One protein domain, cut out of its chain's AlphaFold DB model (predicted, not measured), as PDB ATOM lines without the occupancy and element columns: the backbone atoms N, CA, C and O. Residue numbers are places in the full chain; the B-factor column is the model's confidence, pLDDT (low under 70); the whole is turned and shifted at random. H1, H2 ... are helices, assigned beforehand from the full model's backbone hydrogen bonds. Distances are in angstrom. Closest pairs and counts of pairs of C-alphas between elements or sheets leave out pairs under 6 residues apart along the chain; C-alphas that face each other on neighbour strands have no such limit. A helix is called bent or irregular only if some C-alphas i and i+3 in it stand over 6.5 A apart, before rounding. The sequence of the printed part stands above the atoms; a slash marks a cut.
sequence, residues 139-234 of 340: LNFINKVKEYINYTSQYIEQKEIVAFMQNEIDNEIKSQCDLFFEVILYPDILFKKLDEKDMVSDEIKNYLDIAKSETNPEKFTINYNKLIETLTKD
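AT A GLANCE: This is residues 139 to 234 of the 340 residues of the protein "GATA Zn-finger-containing transcription factor" of Enterocytozoon bieneusi (strain H348) (UniProt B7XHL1). A long helix, H2, makes the length of a rod; H1 folds back beside its first part as a helical hairpin, and a small head of three shorter helices, H3, H4 and H5, sits at its other end. In the head, H4 and H5 form a second helical hairpin. The printed part has 96 residues with five named helices in the order H1 to H5 and no named strand, all helix in class. It is only just loose, close to extended, with a radius of gyration of the C-alphas of 18.7 A and spans of 61 by 22 by 21 A.

IN THESE COORDINATES: H1, residues 141 to 155, begins at C-alpha (53.099, -10.185, 47.780) and is 21.7 A long; it is only just irregular, with C-alphas 151 and 154 6.6 A apart. H2, residues 159 to 185, is 39.3 A long. H3 is residues 187 to 195, 12.3 A, and H4 residues 202 to 213, 16.5 A. H5, residues 217 to 232, is 22.4 A long and ends at C-alpha (51.678, 5.145, 37.738).

HOW THE PARTS SIT: H1 and H2 touch, closest at the C-alphas of Ser 153 and Val 162, 6.0 A, at a shallow tilt of 13 degrees, opposite ways. H2, with residues 183 to 184 alone, and H3 only just touch, only at the corner, with 3 pairs of C-alphas within 8 A; the closest are Val 183 and Leu 190, 5.5 A. H4 and H5 touch, closest at the C-alphas of Ala 211 and Asn 223, 5.2 A, at a shallow tilt of 22 degrees, opposite ways. H3 is close to but not clearly touching H4, with the closest C-alphas, Phe 191 and Leu 208, 7.1 A apart. H1 is apart from H3, H4 and H5. Each O i to N i+4 pair is within hydrogen-bond range in H2, H3, H4 and H5; in H1, 9 of 11 are.

THE WHOLE: The C-alphas farthest apart, Glu 157 and Asn 216, are 61.3 A apart. Residues 155 to 160 and residues 174 to 179 of H2 stand free. The printed part has no cut and no long link. Residues 198 to 199 are under pLDDT 70.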
ATOM      1  N   LEU A 139      59.404  -6.116  48.416       83.44
ATOM      2  CA  LEU A 139      58.566  -6.544  47.300       83.44
ATOM      3  C   LEU A 139      57.092  -6.677  47.717       83.44
ATOM      4  O   LEU A 139      56.763  -6.973  48.874       83.44
ATOM      5  N   ASN A 140      56.187  -6.498  46.750       83.19
ATOM      6  CA  ASN A 140      54.771  -6.822  46.928       83.19
ATOM      7  C   ASN A 140      54.567  -8.346  47.067       83.19
ATOM      8  O   ASN A 140      55.479  -9.132  46.807       83.19
ATOM      9  N   PHE A 141      53.379  -8.772  47.504       86.25
ATOM     10  CA  PHE A 141      53.099 -10.185  47.780       86.25
ATOM     11  C   PHE A 141      53.358 -11.097  46.573       86.25
ATOM     12  O   PHE A 141      54.062 -12.092  46.704       86.25
ATOM     13  N   ILE A 142      52.859 -10.736  45.390       87.06
ATOM     14  CA  ILE A 142      52.996 -11.562  44.181       87.06
ATOM     15  C   ILE A 142      54.464 -11.686  43.766       87.06
ATOM     16  O   ILE A 142      54.943 -12.783  43.494       87.06
ATOM     17  N   ASN A 143      55.215 -10.586  43.816       85.88
ATOM     18  CA  ASN A 143      56.648 -10.580  43.538       85.88
ATOM     19  C   ASN A 143      57.429 -11.409  44.571       85.88
ATOM     20  O   ASN A 143      58.363 -12.111  44.196       85.88
ATOM     21  N   LYS A 144      57.031 -11.397  45.852       89.62
ATOM     22  CA  LYS A 144      57.606 -12.290  46.877       89.62
ATOM     23  C   LYS A 144      57.360 -13.757  46.547       89.62
ATOM     24  O   LYS A 144      58.278 -14.560  46.674       89.62
ATOM     25  N   VAL A 145      56.146 -14.107  46.116       90.75
ATOM     26  CA  VAL A 145      55.810 -15.477  45.704       90.75
ATOM     27  C   VAL A 145      56.638 -15.882  44.481       90.75
ATOM     28  O   VAL A 145      57.243 -16.952  44.494       90.75
ATOM     29  N   LYS A 146      56.756 -15.009  43.475       89.38
ATOM     30  CA  LYS A 146      57.581 -15.239  42.280       89.38
ATOM     31  C   LYS A 146      59.045 -15.514  42.629       89.38
ATOM     32  O   LYS A 146      59.605 -16.522  42.199       89.38
ATOM     33  N   GLU A 147      59.646 -14.669  43.463       88.62
ATOM     34  CA  GLU A 147      61.030 -14.848  43.919       88.62
ATOM     35  C   GLU A 147      61.208 -16.081  44.803       88.62
ATOM     36  O   GLU A 147      62.217 -16.772  44.703       88.62
ATOM     37  N   TYR A 148      60.217 -16.415  45.629       89.06
ATOM     38  CA  TYR A 148      60.245 -17.627  46.441       89.06
ATOM     39  C   TYR A 148      60.215 -18.900  45.588       89.06
ATOM     40  O   TYR A 148      60.994 -19.821  45.840       89.06
ATOM     41  N   ILE A 149      59.369 -18.961  44.555       89.19
ATOM     42  CA  ILE A 149      59.350 -20.095  43.620       89.19
ATOM     43  C   ILE A 149      60.678 -20.187  42.863       89.19
ATOM     44  O   ILE A 149      61.256 -21.269  42.772       89.19
ATOM     45  N   ASN A 150      61.228 -19.060  42.402       84.88
ATOM     46  CA  ASN A 150      62.548 -19.042  41.767       84.88
ATOM     47  C   ASN A 150      63.646 -19.543  42.712       84.88
ATOM     48  O   ASN A 150      64.467 -20.371  42.317       84.88
ATOM     49  N   TYR A 151      63.645 -19.094  43.967       83.69
ATOM     50  CA  TYR A 151      64.600 -19.531  44.981       83.69
ATOM     51  C   TYR A 151      64.456 -21.019  45.306       83.69
ATOM     52  O   TYR A 151      65.454 -21.720  45.431       83.69
ATOM     53  N   THR A 152      63.233 -21.528  45.437       84.62
ATOM     54  CA  THR A 152      62.993 -22.931  45.807       84.62
ATOM     55  C   THR A 152      63.151 -23.905  44.647       84.62
ATOM     56  O   THR A 152      63.428 -25.078  44.889       84.62
ATOM     57  N   SER A 153      63.068 -23.431  43.399       84.06
ATOM     58  CA  SER A 153      63.190 -24.255  42.188       84.06
ATOM     59  C   SER A 153      64.448 -25.125  42.141       84.06
ATOM     60  O   SER A 153      64.420 -26.221  41.592       84.06
ATOM     61  N   GLN A 154      65.540 -24.669  42.756       74.62
ATOM     62  CA  GLN A 154      66.810 -25.394  42.821       74.62
ATOM     63  C   GLN A 154      66.770 -26.637  43.727       74.62
ATOM     64  O   GLN A 154      67.627 -27.508  43.607       74.62
ATOM     65  N   TYR A 155      65.798 -26.716  44.638       79.19
ATOM     66  CA  TYR A 155      65.633 -27.824  45.585       79.19
ATOM     67  C   TYR A 155      64.515 -28.788  45.175       79.19
ATOM     68  O   TYR A 155      64.309 -29.803  45.836       79.19
ATOM     69  N   ILE A 156      63.774 -28.466  44.112       81.00
ATOM     70  CA  ILE A 156      62.635 -29.249  43.640       81.00
ATOM     71  C   ILE A 156      63.089 -30.090  42.447       81.00
ATOM     72  O   ILE A 156      63.436 -29.563  41.393       81.00
ATOM     73  N   GLU A 157      63.054 -31.415  42.598       79.62
ATOM     74  CA  GLU A 157      63.420 -32.339  41.517       79.62
ATOM     75  C   GLU A 157      62.393 -32.317  40.374       79.62
ATOM     76  O   GLU A 157      62.758 -32.367  39.196       79.62
ATOM     77  N   GLN A 158      61.099 -32.193  40.698       87.88
ATOM     78  CA  GLN A 158      60.026 -32.139  39.704       87.88
ATOM     79  C   GLN A 158      59.922 -30.744  39.072       87.88
ATOM     80  O   GLN A 158      59.082 -29.924  39.447       87.88
ATOM     81  N   LYS A 159      60.757 -30.483  38.060       85.31
ATOM     82  CA  LYS A 159      60.784 -29.206  37.319       85.31
ATOM     83  C   LYS A 159      59.424 -28.794  36.734       85.31
ATOM     84  O   LYS A 159      59.157 -27.605  36.595       85.31
ATOM     85  N   GLU A 160      58.556 -29.760  36.436       89.88
ATOM     86  CA  GLU A 160      57.189 -29.530  35.949       89.88
ATOM     87  C   GLU A 160      56.323 -28.769  36.964       89.88
ATOM     88  O   GLU A 160      55.552 -27.895  36.573       89.88
ATOM     89  N   ILE A 161      56.497 -29.032  38.266       88.81
ATOM     90  CA  ILE A 161      55.771 -28.328  39.335       88.81
ATOM     91  C   ILE A 161      56.205 -26.862  39.385       88.81
ATOM     92  O   ILE A 161      55.368 -25.969  39.486       88.81
ATOM     93  N   VAL A 162      57.512 -26.604  39.275       87.94
ATOM     94  CA  VAL A 162      58.056 -25.239  39.249       87.94
ATOM     95  C   VAL A 162      57.503 -24.468  38.053       87.94
ATOM     96  O   VAL A 162      57.028 -23.348  38.223       87.94
ATOM     97  N   ALA A 163      57.522 -25.076  36.864       89.69
ATOM     98  CA  ALA A 163      57.015 -24.455  35.643       89.69
ATOM     99  C   ALA A 163      55.509 -24.159  35.728       89.69
ATOM    100  O   ALA A 163      55.073 -23.076  35.341       89.69
ATOM    101  N   PHE A 164      54.722 -25.087  36.280       93.31
ATOM    102  CA  PHE A 164      53.301 -24.867  36.538       93.31
ATOM    103  C   PHE A 164      53.082 -23.666  37.468       93.31
ATOM    104  O   PHE A 164      52.358 -22.742  37.114       93.31
ATOM    105  N   MET A 165      53.769 -23.624  38.616       92.19
ATOM    106  CA  MET A 165      53.636 -22.524  39.578       92.19
ATOM    107  C   MET A 165      54.066 -21.173  38.994       92.19
ATOM    108  O   MET A 165      53.410 -20.166  39.244       92.19
ATOM    109  N   GLN A 166      55.147 -21.135  38.208       90.19
ATOM    110  CA  GLN A 166      55.584 -19.918  37.516       90.19
ATOM    111  C   GLN A 166      54.519 -19.419  36.533       90.19
ATOM    112  O   GLN A 166      54.206 -18.229  36.541       90.19
ATOM    113  N   ASN A 167      53.915 -20.321  35.754       93.94
ATOM    114  CA  ASN A 167      52.838 -19.970  34.831       93.94
ATOM    115  C   ASN A 167      51.598 -19.438  35.558       93.94
ATOM    116  O   ASN A 167      51.029 -18.445  35.120       93.94
ATOM    117  N   GLU A 168      51.191 -20.051  36.673       94.31
ATOM    118  CA  GLU A 168      50.046 -19.570  37.458       94.31
ATOM    119  C   GLU A 168      50.289 -18.164  38.020       94.31
ATOM    120  O   GLU A 168      49.409 -17.308  37.963       94.31
ATOM    121  N   ILE A 169      51.506 -17.884  38.496       91.81
ATOM    122  CA  ILE A 169      51.887 -16.544  38.963       91.81
ATOM    123  C   ILE A 169      51.847 -15.536  37.812       91.81
ATOM    124  O   ILE A 169      51.318 -14.439  37.979       91.81
ATOM    125  N   ASP A 170      52.395 -15.885  36.649       90.31
ATOM    126  CA  ASP A 170      52.404 -14.993  35.487       90.31
ATOM    127  C   ASP A 170      50.985 -14.745  34.942       90.31
ATOM    128  O   ASP A 170      50.664 -13.618  34.555       90.31
ATOM    129  N   ASN A 171      50.110 -15.754  34.980       92.44
ATOM    130  CA  ASN A 171      48.692 -15.619  34.642       92.44
ATOM    131  C   ASN A 171      47.958 -14.693  35.619       92.44
ATOM    132  O   ASN A 171      47.199 -13.832  35.179       92.44
ATOM    133  N   GLU A 172      48.213 -14.820  36.922       91.38
ATOM    134  CA  GLU A 172      47.636 -13.935  37.938       91.38
ATOM    135  C   GLU A 172      48.109 -12.488  37.745       91.38
ATOM    136  O   GLU A 172      47.295 -11.565  37.741       91.38
ATOM    137  N   ILE A 173      49.409 -12.272  37.504       88.38
ATOM    138  CA  ILE A 173      49.951 -10.940  37.188       88.38
ATOM    139  C   ILE A 173      49.229 -10.359  35.972       88.38
ATOM    140  O   ILE A 173      48.778  -9.215  36.013       88.38
ATOM    141  N   LYS A 174      49.089 -11.150  34.902       89.62
ATOM    142  CA  LYS A 174      48.403 -10.718  33.685       89.62
ATOM    143  C   LYS A 174      46.943 -10.355  33.959       89.62
ATOM    144  O   LYS A 174      46.514  -9.280  33.558       89.62
ATOM    145  N   SER A 175      46.219 -11.188  34.704       90.12
ATOM    146  CA  SER A 175      44.829 -10.918  35.081       90.12
ATOM    147  C   SER A 175      44.690  -9.630  35.897       90.12
ATOM    148  O   SER A 175      43.730  -8.886  35.707       90.12
ATOM    149  N   GLN A 176      45.634  -9.340  36.796       86.81
ATOM    150  CA  GLN A 176      45.624  -8.091  37.562       86.81
ATOM    151  C   GLN A 176      45.968  -6.875  36.703       86.81
ATOM    152  O   GLN A 176      45.389  -5.808  36.909       86.81
ATOM    153  N   CYS A 177      46.874  -7.018  35.732       86.38
ATOM    154  CA  CYS A 177      47.143  -5.972  34.749       86.38
ATOM    155  C   CYS A 177      45.899  -5.670  33.906       86.38
ATOM    156  O   CYS A 177      45.548  -4.501  33.760       86.38
ATOM    157  N   ASP A 178      45.216  -6.700  33.406       88.19
ATOM    158  CA  ASP A 178      43.994  -6.545  32.613       88.19
ATOM    159  C   ASP A 178      42.907  -5.827  33.432       88.19
ATOM    160  O   ASP A 178      42.364  -4.814  32.989       88.19
ATOM    161  N   LEU A 179      42.688  -6.247  34.685       88.19
ATOM    162  CA  LEU A 179      41.757  -5.582  35.602       88.19
ATOM    163  C   LEU A 179      42.146  -4.120  35.877       88.19
ATOM    164  O   LEU A 179      41.283  -3.247  35.947       88.19
ATOM    165  N   PHE A 180      43.437  -3.830  36.045       87.94
ATOM    166  CA  PHE A 180      43.920  -2.465  36.250       87.94
ATOM    167  C   PHE A 180      43.613  -1.570  35.043       87.94
ATOM    168  O   PHE A 180      43.113  -0.457  35.224       87.94
ATOM    169  N   PHE A 181      43.851  -2.060  33.823       86.88
ATOM    170  CA  PHE A 181      43.505  -1.329  32.606       86.88
ATOM    171  C   PHE A 181      41.998  -1.126  32.472       86.88
ATOM    172  O   PHE A 181      41.571  -0.012  32.177       86.88
ATOM    173  N   GLU A 182      41.186  -2.148  32.751       89.75
ATOM    174  CA  GLU A 182      39.728  -2.011  32.762       89.75
ATOM    175  C   GLU A 182      39.277  -0.927  33.747       89.75
ATOM    176  O   GLU A 182      38.503  -0.047  33.381       89.75
ATOM    177  N   VAL A 183      39.810  -0.913  34.972       88.94
ATOM    178  CA  VAL A 183      39.454   0.094  35.984       88.94
ATOM    179  C   VAL A 183      39.828   1.513  35.538       88.94
ATOM    180  O   VAL A 183      39.049   2.439  35.758       88.94
ATOM    181  N   ILE A 184      40.977   1.703  34.884       91.12
ATOM    182  CA  ILE A 184      41.406   3.016  34.365       91.12
ATOM    183  C   ILE A 184      40.573   3.471  33.160       91.12
ATOM    184  O   ILE A 184      40.447   4.665  32.905       91.12
ATOM    185  N   LEU A 185      39.965   2.558  32.409       89.56
ATOM    186  CA  LEU A 185      39.078   2.941  31.309       89.56
ATOM    187  C   LEU A 185      37.713   3.458  31.797       89.56
ATOM    188  O   LEU A 185      36.999   4.101  31.026       89.56
ATOM    189  N   TYR A 186      37.363   3.231  33.070       92.25
ATOM    190  CA  TYR A 186      36.093   3.644  33.670       92.25
ATOM    191  C   TYR A 186      36.311   4.557  34.893       92.25
ATOM    192  O   TYR A 186      36.387   4.067  36.026       92.25
ATOM    193  N   PRO A 187      36.352   5.896  34.706       91.31
ATOM    194  CA  PRO A 187      36.658   6.859  35.767       91.31
ATOM    195  C   PRO A 187      35.840   6.697  37.051       91.31
ATOM    196  O   PRO A 187      36.411   6.716  38.139       91.31
ATOM    197  N   ASP A 188      34.532   6.451  36.943       90.25
ATOM    198  CA  ASP A 188      33.649   6.281  38.105       90.25
ATOM    199  C   ASP A 188      34.041   5.075  38.974       90.25
ATOM    200  O   ASP A 188      33.969   5.123  40.206       90.25
ATOM    201  N   ILE A 189      34.495   3.989  38.337       91.06
ATOM    202  CA  ILE A 189      34.954   2.780  39.028       91.06
ATOM    203  C   ILE A 189      36.290   3.060  39.716       91.06
ATOM    204  O   ILE A 189      36.448   2.721  40.891       91.06
ATOM    205  N   LEU A 190      37.228   3.710  39.018       92.06
ATOM    206  CA  LEU A 190      38.516   4.101  39.590       92.06
ATOM    207  C   LEU A 190      38.332   5.006  40.813       92.06
ATOM    208  O   LEU A 190      38.939   4.762  41.852       92.06
ATOM    209  N   PHE A 191      37.474   6.021  40.719       91.88
ATOM    210  CA  PHE A 191      37.212   6.950  41.815       91.88
ATOM    211  C   PHE A 191      36.673   6.236  43.049       91.88
ATOM    212  O   PHE A 191      37.215   6.413  44.137       91.88
ATOM    213  N   LYS A 192      35.678   5.363  42.865       89.94
ATOM    214  CA  LYS A 192      35.140   4.543  43.950       89.94
ATOM    215  C   LYS A 192      36.225   3.666  44.582       89.94
ATOM    216  O   LYS A 192      36.306   3.575  45.800       89.94
ATOM    217  N   LYS A 193      37.091   3.052  43.768       88.81
ATOM    218  CA  LYS A 193      38.199   2.217  44.255       88.81
ATOM    219  C   LYS A 193      39.252   3.000  45.034       88.81
ATOM    220  O   LYS A 193      39.825   2.459  45.977       88.81
ATOM    221  N   LEU A 194      39.516   4.244  44.643       89.31
ATOM    222  CA  LEU A 194      40.437   5.125  45.359       89.31
ATOM    223  C   LEU A 194      39.832   5.632  46.672       89.31
ATOM    224  O   LEU A 194      40.556   5.708  47.656       89.31
ATOM    225  N   ASP A 195      38.524   5.893  46.718       86.44
ATOM    226  CA  ASP A 195      37.820   6.261  47.957       86.44
ATOM    227  C   ASP A 195      37.740   5.100  48.957       86.44
ATOM    228  O   ASP A 195      37.781   5.314  50.165       86.44
ATOM    229  N   GLU A 196      37.636   3.864  48.459       87.31
ATOM    230  CA  GLU A 196      37.646   2.637  49.267       87.31
ATOM    231  C   GLU A 196      39.033   2.323  49.867       87.31
ATOM    232  O   GLU A 196      39.145   1.428  50.707       87.31
ATOM    233  N   LYS A 197      40.103   3.016  49.448       83.06
ATOM    234  CA  LYS A 197      41.457   2.809  49.976       83.06
ATOM    235  C   LYS A 197      41.759   3.754  51.142       83.06
ATOM    236  O   LYS A 197      41.846   4.963  50.966       83.06
ATOM    237  N   ASP A 198      42.091   3.176  52.295       63.50
ATOM    238  CA  ASP A 198      42.435   3.925  53.517       63.50
ATOM    239  C   ASP A 198      43.722   4.767  53.419       63.50
ATOM    240  O   ASP A 198      43.907   5.708  54.188       63.50
ATOM    241  N   MET A 199      44.637   4.442  52.498       63.03
ATOM    242  CA  MET A 199      45.917   5.147  52.354       63.03
ATOM    243  C   MET A 199      46.196   5.497  50.897       63.03
ATOM    244  O   MET A 199      46.732   4.697  50.127       63.03
ATOM    245  N   VAL A 200      45.839   6.726  50.540       78.75
ATOM    246  CA  VAL A 200      46.136   7.354  49.253       78.75
ATOM    247  C   VAL A 200      46.987   8.590  49.539       78.75
ATOM    248  O   VAL A 200      46.722   9.293  50.513       78.75
ATOM    249  N   SER A 201      48.037   8.838  48.751       85.88
ATOM    250  CA  SER A 201      48.894  10.009  48.981       85.88
ATOM    251  C   SER A 201      48.104  11.307  48.799       85.88
ATOM    252  O   SER A 201      47.164  11.360  48.002       85.88
ATOM    253  N   ASP A 202      48.510  12.370  49.496       87.50
ATOM    254  CA  ASP A 202      47.866  13.688  49.383       87.50
ATOM    255  C   ASP A 202      47.850  14.199  47.937       87.50
ATOM    256  O   ASP A 202      46.902  14.847  47.500       87.50
ATOM    257  N   GLU A 203      48.879  13.857  47.164       89.12
ATOM    258  CA  GLU A 203      48.981  14.205  45.752       89.12
ATOM    259  C   GLU A 203      47.939  13.478  44.893       89.12
ATOM    260  O   GLU A 203      47.250  14.119  44.099       89.12
ATOM    261  N   ILE A 204      47.766  12.162  45.082       89.75
ATOM    262  CA  ILE A 204      46.723  11.399  44.382       89.75
ATOM    263  C   ILE A 204      45.343  11.913  44.802       89.75
ATOM    264  O   ILE A 204      44.473  12.080  43.950       89.75
ATOM    265  N   LYS A 205      45.144  12.219  46.090       89.81
ATOM    266  CA  LYS A 205      43.881  12.760  46.604       89.81
ATOM    267  C   LYS A 205      43.546  14.123  45.992       89.81
ATOM    268  O   LYS A 205      42.419  14.334  45.558       89.81
ATOM    269  N   ASN A 206      44.532  15.009  45.864       90.75
ATOM    270  CA  ASN A 206      44.356  16.306  45.216       90.75
ATOM    271  C   ASN A 206      43.922  16.157  43.746       90.75
ATOM    272  O   ASN A 206      42.936  16.757  43.325       90.75
ATOM    273  N   TYR A 207      44.609  15.317  42.963       91.12
ATOM    274  CA  TYR A 207      44.217  15.083  41.567       91.12
ATOM    275  C   TYR A 207      42.876  14.354  41.433       91.12
ATOM    276  O   TYR A 207      42.138  14.623  40.486       91.12
ATOM    277  N   LEU A 208      42.528  13.486  42.387       91.50
ATOM    278  CA  LEU A 208      41.226  12.827  42.463       91.50
ATOM    279  C   LEU A 208      40.093  13.843  42.671       91.50
ATOM    280  O   LEU A 208      39.118  13.825  41.923       91.50
ATOM    281  N   ASP A 209      40.234  14.749  43.640       91.75
ATOM    282  CA  ASP A 209      39.226  15.773  43.947       91.75
ATOM    283  C   ASP A 209      39.063  16.777  42.788       91.75
ATOM    284  O   ASP A 209      37.942  17.161  42.433       91.75
ATOM    285  N   ILE A 210      40.171  17.152  42.134       92.56
ATOM    286  CA  ILE A 210      40.154  17.993  40.927       92.56
ATOM    287  C   ILE A 210      39.433  17.277  39.776       92.56
ATOM    288  O   ILE A 210      38.583  17.875  39.120       92.56
ATOM    289  N   ALA A 211      39.742  16.001  39.521       92.25
ATOM    290  CA  ALA A 211      39.114  15.246  38.438       92.25
ATOM    291  C   ALA A 211      37.608  15.032  38.678       92.25
ATOM    292  O   ALA A 211      36.822  15.164  37.744       92.25
ATOM    293  N   LYS A 212      37.195  14.767  39.924       92.81
ATOM    294  CA  LYS A 212      35.783  14.578  40.311       92.81
ATOM    295  C   LYS A 212      34.929  15.838  40.184       92.81
ATOM    296  O   LYS A 212      33.736  15.739  39.915       92.81
ATOM    297  N   SER A 213      35.511  17.005  40.448       92.50
ATOM    298  CA  SER A 213      34.787  18.285  40.451       92.50
ATOM    299  C   SER A 213      34.719  18.958  39.077       92.50
ATOM    300  O   SER A 213      33.983  19.932  38.906       92.50
ATOM    301  N   GLU A 214      35.459  18.449  38.090       94.69
ATOM    302  CA  GLU A 214      35.528  19.038  36.758       94.69
ATOM    303  C   GLU A 214      34.327  18.632  35.891       94.69
ATOM    304  O   GLU A 214      34.034  17.457  35.692       94.69
ATOM    305  N   THR A 215      33.639  19.632  35.344       91.69
ATOM    306  CA  THR A 215      32.426  19.455  34.524       91.69
ATOM    307  C   THR A 215      32.681  19.736  33.046       91.69
ATOM    308  O   THR A 215      31.884  19.349  32.191       91.69
ATOM    309  N   ASN A 216      33.797  20.397  32.722       95.50
ATOM    310  CA  ASN A 216      34.221  20.615  31.350       95.50
ATOM    311  C   ASN A 216      34.935  19.356  30.803       95.50
ATOM    312  O   ASN A 216      35.948  18.953  31.375       95.50
ATOM    313  N   PRO A 217      34.489  18.768  29.675       91.81
ATOM    314  CA  PRO A 217      35.053  17.517  29.147       91.81
ATOM    315  C   PRO A 217      36.552  17.562  28.804       91.81
ATOM    316  O   PRO A 217      37.282  16.597  29.044       91.81
ATOM    317  N   GLU A 218      37.036  18.678  28.254       93.25
ATOM    318  CA  GLU A 218      38.448  18.828  27.880       93.25
ATOM    319  C   GLU A 218      39.328  18.906  29.129       93.25
ATOM    320  O   GLU A 218      40.347  18.220  29.235       93.25
ATOM    321  N   LYS A 219      38.900  19.695  30.121       93.12
ATOM    322  CA  LYS A 219      39.613  19.810  31.397       93.12
ATOM    323  C   LYS A 219      39.547  18.524  32.212       93.12
ATOM    324  O   LYS A 219      40.548  18.163  32.827       93.12
ATOM    325  N   PHE A 220      38.417  17.816  32.178       93.94
ATOM    326  CA  PHE A 220      38.270  16.514  32.820       93.94
ATOM    327  C   PHE A 220      39.324  15.547  32.287       93.94
ATOM    328  O   PHE A 220      40.066  14.966  33.069       93.94
ATOM    329  N   THR A 221      39.463  15.460  30.962       93.31
ATOM    330  CA  THR A 221      40.456  14.592  30.314       93.31
ATOM    331  C   THR A 221      41.881  14.925  30.769       93.31
ATOM    332  O   THR A 221      42.645  14.032  31.126       93.31
ATOM    333  N   ILE A 222      42.235  16.213  30.824       94.62
ATOM    334  CA  ILE A 222      43.560  16.663  31.287       94.62
ATOM    335  C   ILE A 222      43.801  16.267  32.750       94.62
ATOM    336  O   ILE A 222      44.868  15.754  33.086       94.62
ATOM    337  N   ASN A 223      42.829  16.512  33.628       93.75
ATOM    338  CA  ASN A 223      42.964  16.234  35.057       93.75
ATOM    339  C   ASN A 223      42.956  14.728  35.351       93.75
ATOM    340  O   ASN A 223      43.722  14.267  36.195       93.75
ATOM    341  N   TYR A 224      42.154  13.960  34.615       94.56
ATOM    342  CA  TYR A 224      42.129  12.506  34.693       94.56
ATOM    343  C   TYR A 224      43.472  11.906  34.268       94.56
ATOM    344  O   TYR A 224      44.031  11.092  34.996       94.56
ATOM    345  N   ASN A 225      44.059  12.374  33.162       93.69
ATOM    346  CA  ASN A 225      45.385  11.922  32.735       93.69
ATOM    347  C   ASN A 225      46.456  12.202  33.796       93.69
ATOM    348  O   ASN A 225      47.248  11.316  34.098       93.69
ATOM    349  N   LYS A 226      46.432  13.378  34.441       93.88
ATOM    350  CA  LYS A 226      47.345  13.684  35.556       93.88
ATOM    351  C   LYS A 226      47.153  12.757  36.756       93.88
ATOM    352  O   LYS A 226      48.133  12.382  37.398       93.88
ATOM    353  N   LEU A 227      45.912  12.373  37.066       93.88
ATOM    354  CA  LEU A 227      45.632  11.376  38.098       93.88
ATOM    355  C   LEU A 227      46.260  10.024  37.729       93.88
ATOM    356  O   LEU A 227      46.945   9.435  38.561       93.88
ATOM    357  N   ILE A 228      46.083   9.554  36.489       93.25
ATOM    358  CA  ILE A 228      46.676   8.291  36.016       93.25
ATOM    359  C   ILE A 228      48.208   8.346  36.022       93.25
ATOM    360  O   ILE A 228      48.851   7.414  36.507       93.25
ATOM    361  N   GLU A 229      48.804   9.439  35.549       91.94
ATOM    362  CA  GLU A 229      50.250   9.676  35.625       91.94
ATOM    363  C   GLU A 229      50.733   9.606  37.078       91.94
ATOM    364  O   GLU A 229      51.697   8.912  37.383       91.94
ATOM    365  N   THR A 230      50.014  10.238  38.008       91.25
ATOM    366  CA  THR A 230      50.356  10.216  39.438       91.25
ATOM    367  C   THR A 230      50.212   8.821  40.051       91.25
ATOM    368  O   THR A 230      51.016   8.436  40.895       91.25
ATOM    369  N   LEU A 231      49.220   8.038  39.622       88.94
ATOM    370  CA  LEU A 231      49.029   6.653  40.072       88.94
ATOM    371  C   LEU A 231      50.128   5.711  39.573       88.94
ATOM    372  O   LEU A 231      50.399   4.694  40.209       88.94
ATOM    373  N   THR A 232      50.738   6.032  38.434       88.25
ATOM    374  CA  THR A 232      51.678   5.145  37.738       88.25
ATOM    375  C   THR A 232      53.137   5.583  37.840       88.25
ATOM    376  O   THR A 232      54.018   4.756  37.616       88.25
ATOM    377  N   LYS A 233      53.420   6.830  38.238       86.06
ATOM    378  CA  LYS A 233      54.778   7.406  38.252       86.06
ATOM    379  C   LYS A 233      55.797   6.629  39.089       86.06
ATOM    380  O   LYS A 233      56.974   6.611  38.747       86.06
ATOM    381  N   ASP A 234      55.343   5.977  40.159       79.06
ATOM    382  CA  ASP A 234      56.205   5.235  41.085       79.06
ATOM    383  C   ASP A 234      56.232   3.723  40.790       79.06
ATOM    384  O   ASP A 234      56.868   2.952  41.518       79.06
TER     385      ASP A 234